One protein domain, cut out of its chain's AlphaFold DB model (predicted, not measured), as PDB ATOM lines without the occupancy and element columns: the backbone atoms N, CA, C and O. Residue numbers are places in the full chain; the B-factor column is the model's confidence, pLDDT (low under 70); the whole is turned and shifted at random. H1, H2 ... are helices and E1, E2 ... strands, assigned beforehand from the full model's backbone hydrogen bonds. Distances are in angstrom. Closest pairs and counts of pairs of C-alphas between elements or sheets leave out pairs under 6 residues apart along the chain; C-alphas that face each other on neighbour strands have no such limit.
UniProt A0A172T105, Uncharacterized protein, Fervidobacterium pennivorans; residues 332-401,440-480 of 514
ATOM      1  N   LEU A 332     537.586 688.534 286.414       82.12
ATOM      2  CA  LEU A 332     537.820 687.274 287.108       82.12
ATOM      3  C   LEU A 332     536.485 686.579 287.406       82.12
ATOM      4  O   LEU A 332     535.551 687.181 287.932       82.12
ATOM      5  N   LYS A 333     536.394 685.299 287.057       89.44
ATOM      6  CA  LYS A 333     535.247 684.424 287.292       89.44
ATOM      7  C   LYS A 333     535.696 683.215 288.101       89.44
ATOM      8  O   LYS A 333     536.692 682.584 287.763       89.44
ATOM      9  N   LEU A 334     534.920 682.856 289.110       89.06
ATOM     10  CA  LEU A 334     535.022 681.618 289.864       89.06
ATOM     11  C   LEU A 334     533.821 680.740 289.509       89.06
ATOM     12  O   LEU A 334     532.675 681.160 289.662       89.06
ATOM     13  N   ASN A 335     534.072 679.547 288.969       91.81
ATOM     14  CA  ASN A 335     533.041 678.627 288.480       91.81
ATOM     15  C   ASN A 335     532.026 679.317 287.543       91.81
ATOM     16  O   ASN A 335     530.815 679.106 287.621       91.81
ATOM     17  N   GLY A 336     532.530 680.201 286.673       88.81
ATOM     18  CA  GLY A 336     531.732 680.958 285.705       88.81
ATOM     19  C   GLY A 336     531.018 682.203 286.249       88.81
ATOM     20  O   GLY A 336     530.414 682.926 285.456       88.81
ATOM     21  N   LYS A 337     531.103 682.499 287.551       91.19
ATOM     22  CA  LYS A 337     530.479 683.674 288.186       91.19
ATOM     23  C   LYS A 337     531.530 684.694 288.604       91.19
ATOM     24  O   LYS A 337     532.596 684.303 289.052       91.19
ATOM     25  N   VAL A 338     531.237 685.986 288.491       89.38
ATOM     26  CA  VAL A 338     532.117 687.035 289.035       89.38
ATOM     27  C   VAL A 338     531.860 687.127 290.542       89.38
ATOM     28  O   VAL A 338     530.726 687.433 290.910       89.38
ATOM     29  N   PRO A 339     532.837 686.811 291.411       87.31
ATOM     30  CA  PRO A 339     532.657 686.964 292.850       87.31
ATOM     31  C   PRO A 339     532.680 688.454 293.213       87.31
ATOM     32  O   PRO A 339     533.550 689.191 292.750       87.31
ATOM     33  N   GLU A 340     531.739 688.905 294.040       89.00
ATOM     34  CA  GLU A 340     531.670 690.305 294.477       89.00
ATOM     35  C   GLU A 340     532.410 690.511 295.797       89.00
ATOM     36  O   GLU A 340     532.977 691.579 296.039       89.00
ATOM     37  N   LYS A 341     532.400 689.488 296.653       89.19
ATOM     38  CA  LYS A 341     532.933 689.525 298.014       89.19
ATOM     39  C   LYS A 341     533.856 688.349 298.292       89.19
ATOM     40  O   LYS A 341     533.741 687.288 297.677       89.19
ATOM     41  N   VAL A 342     534.725 688.503 299.293       83.75
ATOM     42  CA  VAL A 342     535.587 687.410 299.788       83.75
ATOM     43  C   VAL A 342     534.747 686.187 300.173       83.75
ATOM     44  O   VAL A 342     535.121 685.052 299.873       83.75
ATOM     45  N   LYS A 343     533.574 686.414 300.775       90.12
ATOM     46  CA  LYS A 343     532.622 685.357 301.129       90.12
ATOM     47  C   LYS A 343     532.223 684.474 299.944       90.12
ATOM     48  O   LYS A 343     532.212 683.257 300.099       90.12
ATOM     49  N   ASP A 344     531.960 685.058 298.775       90.94
ATOM     50  CA  ASP A 344     531.522 684.309 297.588       90.94
ATOM     51  C   ASP A 344     532.596 683.308 297.143       90.94
ATOM     52  O   ASP A 344     532.295 682.176 296.763       90.94
ATOM     53  N   VAL A 345     533.868 683.712 297.243       89.12
ATOM     54  CA  VAL A 345     535.013 682.848 296.940       89.12
ATOM     55  C   VAL A 345     535.084 681.700 297.937       89.12
ATOM     56  O   VAL A 345     535.115 680.533 297.545       89.12
ATOM     57  N   LEU A 346     535.066 682.013 299.233       92.12
ATOM     58  CA  LEU A 346     535.185 681.006 300.285       92.12
ATOM     59  C   LEU A 346     534.017 680.014 300.282       92.12
ATOM     60  O   LEU A 346     534.232 678.831 300.527       92.12
ATOM     61  N   GLU A 347     532.794 680.442 299.960       94.81
ATOM     62  CA  GLU A 347     531.643 679.540 299.840       94.81
ATOM     63  C   GLU A 347     531.802 678.525 298.702       94.81
ATOM     64  O   GLU A 347     531.453 677.356 298.874       94.81
ATOM     65  N   GLU A 348     532.342 678.932 297.551       93.94
ATOM     66  CA  GLU A 348     532.614 678.011 296.442       93.94
ATOM     67  C   GLU A 348     533.722 677.013 296.801       93.94
ATOM     68  O   GLU A 348     533.547 675.807 296.606       93.94
ATOM     69  N   PHE A 349     534.813 677.475 297.420       92.25
ATOM     70  CA  PHE A 349     535.853 676.580 297.942       92.25
ATOM     71  C   PHE A 349     535.293 675.616 298.993       92.25
ATOM     72  O   PHE A 349     535.582 674.421 298.945       92.25
ATOM     73  N   ASN A 350     534.433 676.092 299.899       94.44
ATOM     74  CA  ASN A 350     533.804 675.253 300.913       94.44
ATOM     75  C   ASN A 350     532.924 674.159 300.283       94.44
ATOM     76  O   ASN A 350     532.890 673.044 300.790       94.44
ATOM     77  N   LYS A 351     532.229 674.427 299.173       95.06
ATOM     78  CA  LYS A 351     531.437 673.398 298.467       95.06
ATOM     79  C   LYS A 351     532.313 672.347 297.787       95.06
ATOM     80  O   LYS A 351     531.894 671.198 297.676       95.06
ATOM     81  N   ALA A 352     533.492 672.739 297.308       94.62
ATOM     82  CA  ALA A 352     534.369 671.871 296.532       94.62
ATOM     83  C   ALA A 352     535.306 671.016 297.411       94.62
ATOM     84  O   ALA A 352     535.581 669.861 297.081       94.62
ATOM     85  N   LEU A 353     535.773 671.559 298.535       93.69
ATOM     86  CA  LEU A 353     536.689 670.902 299.466       93.69
ATOM     87  C   LEU A 353     535.990 669.908 300.423       93.69
ATOM     88  O   LEU A 353     534.813 670.089 300.755       93.69
ATOM     89  N   PRO A 354     536.726 668.913 300.957       92.88
ATOM     90  CA  PRO A 354     538.123 668.597 300.636       92.88
ATOM     91  C   PRO A 354     538.251 667.692 299.400       92.88
ATOM     92  O   PRO A 354     539.331 667.584 298.835       92.88
ATOM     93  N   ASN A 355     537.155 667.049 298.977       94.56
ATOM     94  CA  ASN A 355     537.143 666.004 297.952       94.56
ATOM     95  C   ASN A 355     535.828 665.924 297.153       94.56
ATOM     96  O   ASN A 355     535.493 664.870 296.617       94.56
ATOM     97  N   VAL A 356     535.047 667.008 297.111       92.75
ATOM     98  CA  VAL A 356     533.658 666.988 296.621       92.75
ATOM     99  C   VAL A 356     533.546 667.477 295.182       92.75
ATOM    100  O   VAL A 356     532.812 666.898 294.383       92.75
ATOM    101  N   GLY A 357     534.249 668.555 294.845       91.19
ATOM    102  CA  GLY A 357     534.011 669.292 293.611       91.19
ATOM    103  C   GLY A 357     535.266 669.866 292.976       91.19
ATOM    104  O   GLY A 357     536.393 669.540 293.343       91.19
ATOM    105  N   MET A 358     535.036 670.731 291.997       93.94
ATOM    106  CA  MET A 358     536.071 671.387 291.213       93.94
ATOM    107  C   MET A 358     535.962 672.899 291.389       93.94
ATOM    108  O   MET A 358     534.859 673.439 291.475       93.94
ATOM    109  N   ILE A 359     537.109 673.567 291.413       92.12
ATOM    110  CA  ILE A 359     537.223 675.016 291.312       92.12
ATOM    111  C   ILE A 359     537.830 675.353 289.958       92.12
ATOM    112  O   ILE A 359     538.905 674.864 289.623       92.12
ATOM    113  N   GLU A 360     537.150 676.199 289.193       92.81
ATOM    114  CA  GLU A 360     537.679 676.821 287.986       92.81
ATOM    115  C   GLU A 360     537.738 678.337 288.173       92.81
ATOM    116  O   GLU A 360     536.715 679.013 288.272       92.81
ATOM    117  N   LEU A 361     538.948 678.877 288.188       85.62
ATOM    118  CA  LEU A 361     539.210 680.299 288.091       85.62
ATOM    119  C   LEU A 361     539.452 680.644 286.621       85.62
ATOM    120  O   LEU A 361     540.342 680.087 285.987       85.62
ATOM    121  N   THR A 362     538.682 681.574 286.076       86.75
ATOM    122  CA  THR A 362     538.876 682.106 284.728       86.75
ATOM    123  C   THR A 362     539.113 683.604 284.814       86.75
ATOM    124  O   THR A 362     538.281 684.324 285.350       86.75
ATOM    125  N   GLN A 363     540.199 684.087 284.233       79.69
ATOM    126  CA  GLN A 363     540.471 685.508 284.059       79.69
ATOM    127  C   GLN A 363     540.428 685.838 282.570       79.69
ATOM    128  O   GLN A 363     541.111 685.200 281.777       79.69
ATOM    129  N   GLU A 364     539.637 686.831 282.182       82.38
ATOM    130  CA  GLU A 364     539.582 687.348 280.813       82.38
ATOM    131  C   GLU A 364     539.942 688.831 280.817       82.38
ATOM    132  O   GLU A 364     539.268 689.618 281.481       82.38
ATOM    133  N   ALA A 365     540.950 689.240 280.049       73.06
ATOM    134  CA  ALA A 365     541.273 690.656 279.895       73.06
ATOM    135  C   ALA A 365     541.733 690.990 278.475       73.06
ATOM    136  O   ALA A 365     542.055 690.107 277.677       73.06
ATOM    137  N   THR A 366     541.772 692.286 278.181       69.31
ATOM    138  CA  THR A 366     542.352 692.837 276.957       69.31
ATOM    139  C   THR A 366     543.627 693.583 277.329       69.31
ATOM    140  O   THR A 366     543.611 694.409 278.238       69.31
ATOM    141  N   MET A 367     544.729 693.289 276.644       61.72
ATOM    142  CA  MET A 367     545.978 694.039 276.757       61.72
ATOM    143  C   MET A 367     546.263 694.789 275.459       61.72
ATOM    144  O   MET A 367     546.079 694.242 274.374       61.72
ATOM    145  N   SER A 368     546.750 696.021 275.566       52.19
ATOM    146  CA  SER A 368     547.191 696.806 274.413       52.19
ATOM    147  C   SER A 368     548.708 696.699 274.283       52.19
ATOM    148  O   SER A 368     549.440 697.043 275.211       52.19
ATOM    149  N   LEU A 369     549.195 696.218 273.140       44.38
ATOM    150  CA  LEU A 369     550.621 696.059 272.864       44.38
ATOM    151  C   LEU A 369     550.991 696.854 271.617       44.38
ATOM    152  O   LEU A 369     550.641 696.483 270.500       44.38
ATOM    153  N   LEU A 370     551.738 697.936 271.848       40.25
ATOM    154  CA  LEU A 370     552.343 698.857 270.882       40.25
ATOM    155  C   LEU A 370     551.386 699.558 269.906       40.25
ATOM    156  O   LEU A 370     551.556 700.760 269.797       40.25
ATOM    157  N   PHE A 371     550.394 698.905 269.287       44.69
ATOM    158  CA  PHE A 371     549.274 699.502 268.527       44.69
ATOM    159  C   PHE A 371     548.046 698.566 268.386       44.69
ATOM    160  O   PHE A 371     547.038 698.993 267.829       44.69
ATOM    161  N   ASP A 372     548.104 697.333 268.908       53.09
ATOM    162  CA  ASP A 372     547.055 696.314 268.763       53.09
ATOM    163  C   ASP A 372     546.446 695.931 270.124       53.09
ATOM    164  O   ASP A 372     547.142 695.912 271.146       53.09
ATOM    165  N   GLU A 373     545.155 695.586 270.141       61.44
ATOM    166  CA  GLU A 373     544.469 695.024 271.308       61.44
ATOM    167  C   GLU A 373     544.404 693.496 271.217       61.44
ATOM    168  O   GLU A 373     543.841 692.934 270.277       61.44
ATOM    169  N   TYR A 374     544.936 692.819 272.230       61.12
ATOM    170  CA  TYR A 374     544.910 691.367 272.345       61.12
ATOM    171  C   TYR A 374     544.017 690.950 273.504       61.12
ATOM    172  O   TYR A 374     544.265 691.317 274.655       61.12
ATOM    173  N   LYS A 375     543.006 690.126 273.224       72.19
ATOM    174  CA  LYS A 375     542.220 689.485 274.279       72.19
ATOM    175  C   LYS A 375     542.946 688.223 274.740       72.19
ATOM    176  O   LYS A 375     543.330 687.399 273.916       72.19
ATOM    177  N   TYR A 376     543.088 688.029 276.045       67.50
ATOM    178  CA  TYR A 376     543.582 686.780 276.619       67.50
ATOM    179  C   TYR A 376     542.598 686.200 277.637       67.50
ATOM    180  O   TYR A 376     541.749 686.898 278.195       67.50
ATOM    181  N   LYS A 377     542.714 684.892 277.857       77.25
ATOM    182  CA  LYS A 377     542.002 684.129 278.873       77.25
ATOM    183  C   LYS A 377     542.987 683.233 279.607       77.25
ATOM    184  O   LYS A 377     543.627 682.385 278.995       77.25
ATOM    185  N   PHE A 378     543.076 683.406 280.912       72.25
ATOM    186  CA  PHE A 378     543.766 682.496 281.808       72.25
ATOM    187  C   PHE A 378     542.732 681.614 282.514       72.25
ATOM    188  O   PHE A 378     541.679 682.101 282.923       72.25
ATOM    189  N   ILE A 379     542.996 680.316 282.617       77.81
ATOM    190  CA  ILE A 379     542.123 679.340 283.269       77.81
ATOM    191  C   ILE A 379     542.971 678.536 284.241       77.81
ATOM    192  O   ILE A 379     543.982 677.963 283.852       77.81
ATOM    193  N   TYR A 380     542.535 678.448 285.485       81.00
ATOM    194  CA  TYR A 380     543.118 677.591 286.500       81.00
ATOM    195  C   TYR A 380     542.035 676.670 287.047       81.00
ATOM    196  O   TYR A 380     540.974 677.131 287.460       81.00
ATOM    197  N   THR A 381     542.280 675.366 287.032       87.69
ATOM    198  CA  THR A 381     541.321 674.350 287.459       87.69
ATOM    199  C   THR A 381     541.945 673.447 288.512       87.69
ATOM    200  O   THR A 381     543.046 672.938 288.309       87.69
ATOM    201  N   LEU A 382     541.206 673.189 289.590       90.00
ATOM    202  CA  LEU A 382     541.513 672.181 290.603       90.00
ATOM    203  C   LEU A 382     540.312 671.265 290.792       90.00
ATOM    204  O   LEU A 382     539.240 671.734 291.158       90.00
ATOM    205  N   ASP A 383     540.486 669.965 290.575       93.81
ATOM    206  CA  ASP A 383     539.471 668.958 290.871       93.81
ATOM    207  C   ASP A 383     539.824 668.237 292.175       93.81
ATOM    208  O   ASP A 383     540.628 667.301 292.203       93.81
ATOM    209  N   PHE A 384     539.210 668.666 293.278       94.25
ATOM    210  CA  PHE A 384     539.518 668.139 294.604       94.25
ATOM    211  C   PHE A 384     539.150 666.665 294.760       94.25
ATOM    212  O   PHE A 384     539.784 665.963 295.540       94.25
ATOM    213  N   ARG A 385     538.205 666.146 293.966       94.56
ATOM    214  CA  ARG A 385     537.892 664.705 293.946       94.56
ATOM    215  C   ARG A 385     539.097 663.870 293.509       94.56
ATOM    216  O   ARG A 385     539.251 662.739 293.953       94.56
ATOM    217  N   LYS A 386     539.936 664.425 292.627       90.38
ATOM    218  CA  LYS A 386     541.120 663.759 292.064       90.38
ATOM    219  C   LYS A 386     542.396 664.077 292.837       90.38
ATOM    220  O   LYS A 386     543.296 663.243 292.879       90.38
ATOM    221  N   LEU A 387     542.474 665.265 293.438       89.06
ATOM    222  CA  LEU A 387     543.609 665.682 294.266       89.06
ATOM    223  C   LEU A 387     543.595 665.036 295.658       89.06
ATOM    224  O   LEU A 387     544.648 664.919 296.277       89.06
ATOM    225  N   TYR A 388     542.433 664.597 296.151       93.38
ATOM    226  CA  TYR A 388     542.306 663.995 297.477       93.38
ATOM    227  C   TYR A 388     542.896 662.578 297.540       93.38
ATOM    228  O   TYR A 388     542.199 661.571 297.400       93.38
ATOM    229  N   LYS A 389     544.211 662.511 297.745       87.75
ATOM    230  CA  LYS A 389     545.018 661.290 297.868       87.75
ATOM    231  C   LYS A 389     546.059 661.466 298.968       87.75
ATOM    232  O   LYS A 389     546.362 662.590 299.355       87.75
ATOM    233  N   ASP A 390     546.641 660.373 299.452       86.50
ATOM    234  CA  ASP A 390     547.751 660.461 300.414       86.50
ATOM    235  C   ASP A 390     548.981 661.135 299.796       86.50
ATOM    236  O   ASP A 390     549.685 661.887 300.469       86.50
ATOM    237  N   SER A 391     549.225 660.890 298.504       81.25
ATOM    238  CA  SER A 391     550.297 661.544 297.762       81.25
ATOM    239  C   SER A 391     549.922 661.860 296.318       81.25
ATOM    240  O   SER A 391     549.067 661.204 295.715       81.25
ATOM    241  N   ILE A 392     550.580 662.883 295.777       73.75
ATOM    242  CA  ILE A 392     550.548 663.267 294.368       73.75
ATOM    243  C   ILE A 392     551.963 663.174 293.826       73.75
ATOM    244  O   ILE A 392     552.885 663.752 294.394       73.75
ATOM    245  N   ASP A 393     552.109 662.497 292.698       68.44
ATOM    246  CA  ASP A 393     553.360 662.441 291.968       68.44
ATOM    247  C   ASP A 393     553.440 663.596 290.971       68.44
ATOM    248  O   ASP A 393     552.684 663.649 289.999       68.44
ATOM    249  N   LEU A 394     554.363 664.532 291.189       62.56
ATOM    250  CA  LEU A 394     554.541 665.667 290.285       62.56
ATOM    251  C   LEU A 394     555.019 665.247 288.892       62.56
ATOM    252  O   LEU A 394     554.916 666.047 287.964       62.56
ATOM    253  N   ARG A 395     555.496 664.008 288.711       59.72
ATOM    254  CA  ARG A 395     555.878 663.442 287.408       59.72
ATOM    255  C   ARG A 395     554.667 663.105 286.537       59.72
ATOM    256  O   ARG A 395     554.811 663.044 285.316       59.72
ATOM    257  N   ASP A 396     553.481 662.949 287.127       60.72
ATOM    258  CA  ASP A 396     552.229 662.672 286.414       60.72
ATOM    259  C   ASP A 396     551.694 663.939 285.732       60.72
ATOM    260  O   ASP A 396     550.588 664.399 285.993       60.72
ATOM    261  N   ASN A 397     552.467 664.539 284.831       59.94
ATOM    262  CA  ASN A 397     552.117 665.787 284.159       59.94
ATOM    263  C   ASN A 397     552.232 665.671 282.631       59.94
ATOM    264  O   ASN A 397     552.683 664.667 282.080       59.94
ATOM    265  N   ASN A 398     551.767 666.694 281.918       53.38
ATOM    266  CA  ASN A 398     551.790 666.735 280.454       53.38
ATOM    267  C   ASN A 398     553.089 667.273 279.825       53.38
ATOM    268  O   ASN A 398     553.128 667.466 278.612       53.38
ATOM    269  N   ILE A 399     554.125 667.531 280.622       51.09
ATOM    270  CA  ILE A 399     555.432 668.044 280.186       51.09
ATOM    271  C   ILE A 399     556.421 666.882 279.908       51.09
ATOM    272  O   ILE A 399     557.503 667.101 279.369       51.09
ATOM    273  N   GLY A 400     556.063 665.625 280.209       45.53
ATOM    274  CA  GLY A 400     556.944 664.457 280.046       45.53
ATOM    275  C   GLY A 400     557.065 663.893 278.616       45.53
ATOM    276  O   GLY A 400     556.071 663.773 277.899       45.53
ATOM    277  N   ILE A 401     558.276 663.459 278.228       40.78
ATOM    278  CA  ILE A 401     558.528 662.633 277.028       40.78
ATOM    279  C   ILE A 401     558.410 661.153 277.421       40.78
ATOM    280  O   ILE A 401     559.152 660.669 278.275       40.78
ATOM    281  N   LEU A 440     552.634 665.709 272.846       46.28
ATOM    282  CA  LEU A 440     552.542 667.171 272.631       46.28
ATOM    283  C   LEU A 440     551.325 667.846 273.318       46.28
ATOM    284  O   LEU A 440     550.583 668.562 272.640       46.28
ATOM    285  N   PRO A 441     551.062 667.682 274.630       51.16
ATOM    286  CA  PRO A 441     549.831 668.167 275.261       51.16
ATOM    287  C   PRO A 441     549.946 669.607 275.811       51.16
ATOM    288  O   PRO A 441     549.090 670.044 276.576       51.16
ATOM    289  N   PHE A 442     551.001 670.343 275.437       49.84
ATOM    290  CA  PHE A 442     551.336 671.665 275.982       49.84
ATOM    291  C   PHE A 442     550.686 672.854 275.247       49.84
ATOM    292  O   PHE A 442     550.578 673.935 275.813       49.84
ATOM    293  N   ILE A 443     550.256 672.696 273.993       47.69
ATOM    294  CA  ILE A 443     549.813 673.820 273.146       47.69
ATOM    295  C   ILE A 443     548.301 673.735 272.895       47.69
ATOM    296  O   ILE A 443     547.805 672.708 272.435       47.69
ATOM    297  N   VAL A 444     547.577 674.828 273.160       51.94
ATOM    298  CA  VAL A 444     546.136 674.986 272.888       51.94
ATOM    299  C   VAL A 444     545.966 675.818 271.624       51.94
ATOM    300  O   VAL A 444     546.418 676.955 271.592       51.94
ATOM    301  N   LEU A 445     545.313 675.293 270.586       48.84
ATOM    302  CA  LEU A 445     545.089 676.013 269.327       48.84
ATOM    303  C   LEU A 445     543.653 675.804 268.834       48.84
ATOM    304  O   LEU A 445     543.185 674.670 268.755       48.84
ATOM    305  N   SER A 446     542.963 676.899 268.502       51.25
ATOM    306  CA  SER A 446     541.619 676.900 267.913       51.25
ATOM    307  C   SER A 446     541.655 677.535 266.529       51.25
ATOM    308  O   SER A 446     541.958 678.721 266.401       51.25
ATOM    309  N   ILE A 447     541.293 676.749 265.512       48.69
ATOM    310  CA  ILE A 447     541.223 677.164 264.101       48.69
ATOM    311  C   ILE A 447     539.792 677.606 263.733       48.69
ATOM    312  O   ILE A 447     539.384 677.509 262.579       48.69
ATOM    313  N   ASP A 448     538.990 678.056 264.706       53.19
ATOM    314  CA  ASP A 448     537.695 678.681 264.412       53.19
ATOM    315  C   ASP A 448     537.942 679.974 263.610       53.19
ATOM    316  O   ASP A 448     538.562 680.901 264.142       53.19
ATOM    317  N   PRO A 449     537.468 680.076 262.352       50.09
ATOM    318  CA  PRO A 449     537.664 681.264 261.522       50.09
ATOM    319  C   PRO A 449     537.095 682.543 262.147       50.09
ATOM    320  O   PRO A 449     537.554 683.637 261.824       50.09
ATOM    321  N   ASN A 450     536.106 682.414 263.035       52.28
ATOM    322  CA  ASN A 450     535.449 683.536 263.697       52.28
ATOM    323  C   ASN A 450     536.107 683.910 265.031       52.28
ATOM    324  O   ASN A 450     535.882 685.014 265.525       52.28
ATOM    325  N   ASN A 451     536.900 683.012 265.627       57.62
ATOM    326  CA  ASN A 451     537.544 683.239 266.920       57.62
ATOM    327  C   ASN A 451     538.860 682.443 267.069       57.62
ATOM    328  O   ASN A 451     538.947 681.524 267.895       57.62
ATOM    329  N   PRO A 452     539.881 682.765 266.257       55.97
ATOM    330  CA  PRO A 452     541.163 682.080 266.303       55.97
ATOM    331  C   PRO A 452     541.864 682.311 267.644       55.97
ATOM    332  O   PRO A 452     541.910 683.433 268.157       55.97
ATOM    333  N   SER A 453     542.428 681.247 268.218       59.84
ATOM    334  CA  SER A 453     543.163 681.346 269.480       59.84
ATOM    335  C   SER A 453     544.374 680.423 269.542       59.84
ATOM    336  O   SER A 453     544.414 679.363 268.917       59.84
ATOM    337  N   THR A 454     545.380 680.846 270.305       52.12
ATOM    338  CA  THR A 454     546.616 680.107 270.579       52.12
ATOM    339  C   THR A 454     546.954 680.208 272.053       52.12
ATOM    340  O   THR A 454     546.704 681.230 272.673       52.12
ATOM    341  N   GLY A 455     547.559 679.185 272.634       54.62
ATOM    342  CA  GLY A 455     547.770 679.145 274.066       54.62
ATOM    343  C   GLY A 455     548.691 678.035 274.528       54.62
ATOM    344  O   GLY A 455     549.119 677.186 273.746       54.62
ATOM    345  N   VAL A 456     548.968 678.046 275.824       49.31
ATOM    346  CA  VAL A 456     549.731 677.017 276.525       49.31
ATOM    347  C   VAL A 456     548.874 676.394 277.619       49.31
ATOM    348  O   VAL A 456     548.091 677.087 278.267       49.31
ATOM    349  N   ARG A 457     549.008 675.084 277.813       59.44
ATOM    350  CA  ARG A 457     548.308 674.307 278.834       59.44
ATOM    351  C   ARG A 457     549.299 673.453 279.601       59.44
ATOM    352  O   ARG A 457     549.988 672.621 279.022       59.44
ATOM    353  N   PHE A 458     549.283 673.594 280.912       56.62
ATOM    354  CA  PHE A 458     549.927 672.690 281.848       56.62
ATOM    355  C   PHE A 458     548.852 671.908 282.592       56.62
ATOM    356  O   PHE A 458     547.829 672.470 282.978       56.62
ATOM    357  N   GLN A 459     549.065 670.616 282.796       66.06
ATOM    358  CA  GLN A 459     548.157 669.785 283.576       66.06
ATOM    359  C   GLN A 459     548.933 668.775 284.407       66.06
ATOM    360  O   GLN A 459     549.870 668.130 283.930       66.06
ATOM    361  N   LEU A 460     548.486 668.643 285.648       67.62
ATOM    362  CA  LEU A 460     548.769 667.514 286.508       67.62
ATOM    363  C   LEU A 460     547.650 666.498 286.282       67.62
ATOM    364  O   LEU A 460     546.469 666.795 286.482       67.62
ATOM    365  N   ASN A 461     548.026 665.318 285.829       68.25
ATOM    366  CA  ASN A 461     547.136 664.251 285.416       68.25
ATOM    367  C   ASN A 461     546.753 663.370 286.601       68.25
ATOM    368  O   ASN A 461     547.508 663.186 287.553       68.25
ATOM    369  N   ASN A 462     545.565 662.789 286.535       67.50
ATOM    370  CA  ASN A 462     545.111 661.831 287.521       67.50
ATOM    371  C   ASN A 462     545.649 660.435 287.171       67.50
ATOM    372  O   ASN A 462     545.252 659.859 286.162       67.50
ATOM    373  N   ASN A 463     546.538 659.880 288.004       63.25
ATOM    374  CA  ASN A 463     547.101 658.529 287.822       63.25
ATOM    375  C   ASN A 463     547.743 658.318 286.431       63.25
ATOM    376  O   ASN A 463     547.578 657.262 285.819       63.25
ATOM    377  N   GLY A 464     548.411 659.343 285.898       54.69
ATOM    378  CA  GLY A 464     549.057 659.290 284.584       54.69
ATOM    379  C   GLY A 464     548.124 659.362 283.360       54.69
ATOM    380  O   GLY A 464     548.624 659.303 282.232       54.69
ATOM    381  N   ASP A 465     546.803 659.524 283.526       58.84
ATOM    382  CA  ASP A 465     545.880 659.712 282.395       58.84
ATOM    383  C   ASP A 465     545.912 661.159 281.874       58.84
ATOM    384  O   ASP A 465     545.392 662.089 282.492       58.84
ATOM    385  N   LEU A 466     546.496 661.339 280.685       56.38
ATOM    386  CA  LEU A 466     546.634 662.636 280.015       56.38
ATOM    387  C   LEU A 466     545.297 663.311 279.661       56.38
ATOM    388  O   LEU A 466     545.295 664.495 279.330       56.38
ATOM    389  N   ASN A 467     544.176 662.590 279.679       63.56
ATOM    390  CA  ASN A 467     542.861 663.152 279.376       63.56
ATOM    391  C   ASN A 467     542.031 663.441 280.634       63.56
ATOM    392  O   ASN A 467     540.944 664.011 280.522       63.56
ATOM    393  N   ASP A 468     542.543 663.095 281.818       69.25
ATOM    394  CA  ASP A 468     541.849 663.259 283.093       69.25
ATOM    395  C   ASP A 468     542.674 664.118 284.071       69.25
ATOM    396  O   ASP A 468     543.289 663.601 285.004       69.25
ATOM    397  N   PRO A 469     542.737 665.450 283.891       78.88
ATOM    398  CA  PRO A 469     543.546 666.302 284.755       78.88
ATOM    399  C   PRO A 469     542.943 666.423 286.163       78.88
ATOM    400  O   PRO A 469     541.730 666.594 286.324       78.88
ATOM    401  N   ALA A 470     543.806 666.370 287.180       82.44
ATOM    402  CA  ALA A 470     543.506 666.711 288.572       82.44
ATOM    403  C   ALA A 470     543.712 668.210 288.845       82.44
ATOM    404  O   ALA A 470     542.940 668.821 289.584       82.44
ATOM    405  N   ALA A 471     544.713 668.814 288.202       81.56
ATOM    406  CA  ALA A 471     544.912 670.257 288.172       81.56
ATOM    407  C   ALA A 471     545.322 670.706 286.769       81.56
ATOM    408  O   ALA A 471     545.955 669.953 286.025       81.56
ATOM    409  N   LYS A 472     544.958 671.930 286.394       80.62
ATOM    410  CA  LYS A 472     545.202 672.451 285.050       80.62
ATOM    411  C   LYS A 472     545.387 673.960 285.065       80.62
ATOM    412  O   LYS A 472     544.644 674.663 285.737       80.62
ATOM    413  N   ILE A 473     546.337 674.445 284.277       66.94
ATOM    414  CA  ILE A 473     546.574 675.863 284.021       66.94
ATOM    415  C   ILE A 473     546.585 676.065 282.511       66.94
ATOM    416  O   ILE A 473     547.343 675.405 281.808       66.94
ATOM    417  N   GLU A 474     545.758 676.966 281.999       66.50
ATOM    418  CA  GLU A 474     545.714 677.332 280.586       66.50
ATOM    419  C   GLU A 474     545.874 678.838 280.427       66.50
ATOM    420  O   GLU A 474     545.215 679.617 281.107       66.50
ATOM    421  N   PHE A 475     546.699 679.251 279.476       61.25
ATOM    422  CA  PHE A 475     546.750 680.620 278.987       61.25
ATOM    423  C   PHE A 475     546.399 680.609 277.506       61.25
ATOM    424  O   PHE A 475     547.046 679.914 276.731       61.25
ATOM    425  N   ILE A 476     545.384 681.368 277.113       64.56
ATOM    426  CA  ILE A 476     544.849 681.429 275.754       64.56
ATOM    427  C   ILE A 476     544.869 682.885 275.299       64.56
ATOM    428  O   ILE A 476     544.280 683.749 275.934       64.56
ATOM    429  N   LEU A 477     545.505 683.151 274.171       59.41
ATOM    430  CA  LEU A 477     545.507 684.415 273.454       59.41
ATOM    431  C   LEU A 477     544.544 684.317 272.265       59.41
ATOM    432  O   LEU A 477     544.678 683.425 271.425       59.41
ATOM    433  N   TYR A 478     543.586 685.235 272.182       64.50
ATOM    434  CA  TYR A 478     542.683 685.390 271.045       64.50
ATOM    435  C   TYR A 478     543.253 686.455 270.117       64.50
ATOM    436  O   TYR A 478     543.324 687.631 270.476       64.50
ATOM    437  N   ALA A 479     543.684 686.036 268.933       56.41
ATOM    438  CA  ALA A 479     544.290 686.922 267.954       56.41
ATOM    439  C   ALA A 479     544.094 686.359 266.547       56.41
ATOM    440  O   ALA A 479     544.150 685.142 266.345       56.41
ATOM    441  N   LYS A 480     543.895 687.234 265.554       50.34
ATOM    442  CA  LYS A 480     543.786 686.805 264.156       50.34
ATOM    443  C   LYS A 480     545.114 686.194 263.708       50.34
ATOM    444  O   LYS A 480     546.172 686.798 263.877       50.34
TER     445      LYS A 480
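What this domain is: This is residues 332 to 401 and 440 to 480 of the 514 residues of an uncharacterized protein of Fervidobacterium pennivorans (UniProt A0A172T105). One twisted antiparallel sheet of six strands forms a flat slab, its long strands E2, E3, E6 and E7 running side by side between the short edge strands E1 and E5. Helix H1 packs on one face near E1 and E2, and the short H2 sits at the end of E3. The printed part has 111 residues, in the order E1 H1 E2 E3 H2 E4 E5 E6 E7, and its class is mixed, helices and strands. The sheet's order is E1 - E2 - E3 - E7 - E6 - E5; the whole is only just loose, close to compact, with a radius of gyration of the C-alphas of 16.1 A and spans of 50 by 43 by 23 A.

Where its parts are: E1, residues 332 to 334, begins at C-alpha 332 (537.820, 687.274, 287.108). H1 is residues 342 to 352, 15.9 A; E2, 358 to 369, 34.0 A; E3, 372 to 383, 36.0 A; H2, 384 to 387; E4, 391 to 393. E5 is residues 443 to 446; E6, 453 to 462, 26.6 A; E7, 465 to 478, 28.3 A, ends at C-alpha 478 (542.683, 685.390, 271.045). E6 bends by 53 degrees at residue 456, E7 by 99 degrees at 470.

How they stand to each other: N 333 and O 362 of E1 and E2 are 2.7 A apart. In the hairpin E2 and E3, N 363 and O 378 are 2.8 A apart; between E3 and E7, N 377 and O 476 are 2.7 A apart. E5, E6 and E7 form a meander, each strand the antiparallel neighbour of the one before, with N 444 to O 455 at 2.9 A and N 477 to O 454 at 2.7 A. H1 is on the sheet at a height of 7.9 A, over none of its strands, making two layers, a helix on one face of a sheet; its closest C-alpha pair with E2 is Ala 352 and Met 358, 5.6 A. H2 is on the sheet too, at a height of 6.2 A; the closest C-alphas of H2 and E7 are those of Lys 386 and Ala 470, 5.2 A. E4 pairs with no named strand, and E4 and E6 are near each other, with 6 pairs of C-alphas within 10 A. Every O i to N i+4 pair of H1 is within hydrogen-bond range; H2 is too short for such a pair.

The domain as a whole: The two C-alphas farthest apart, of Phe 371 and Asp 390, are 50.4 A apart. Residues 402 to 439 are cut out, and C-alphas 401 and 440 are 8.7 A apart across the cut. Of the links printed whole, none is long. Mean pLDDT of the printed part is 72.0, with residues 393 to 401 and 440 to 468 among those under 70.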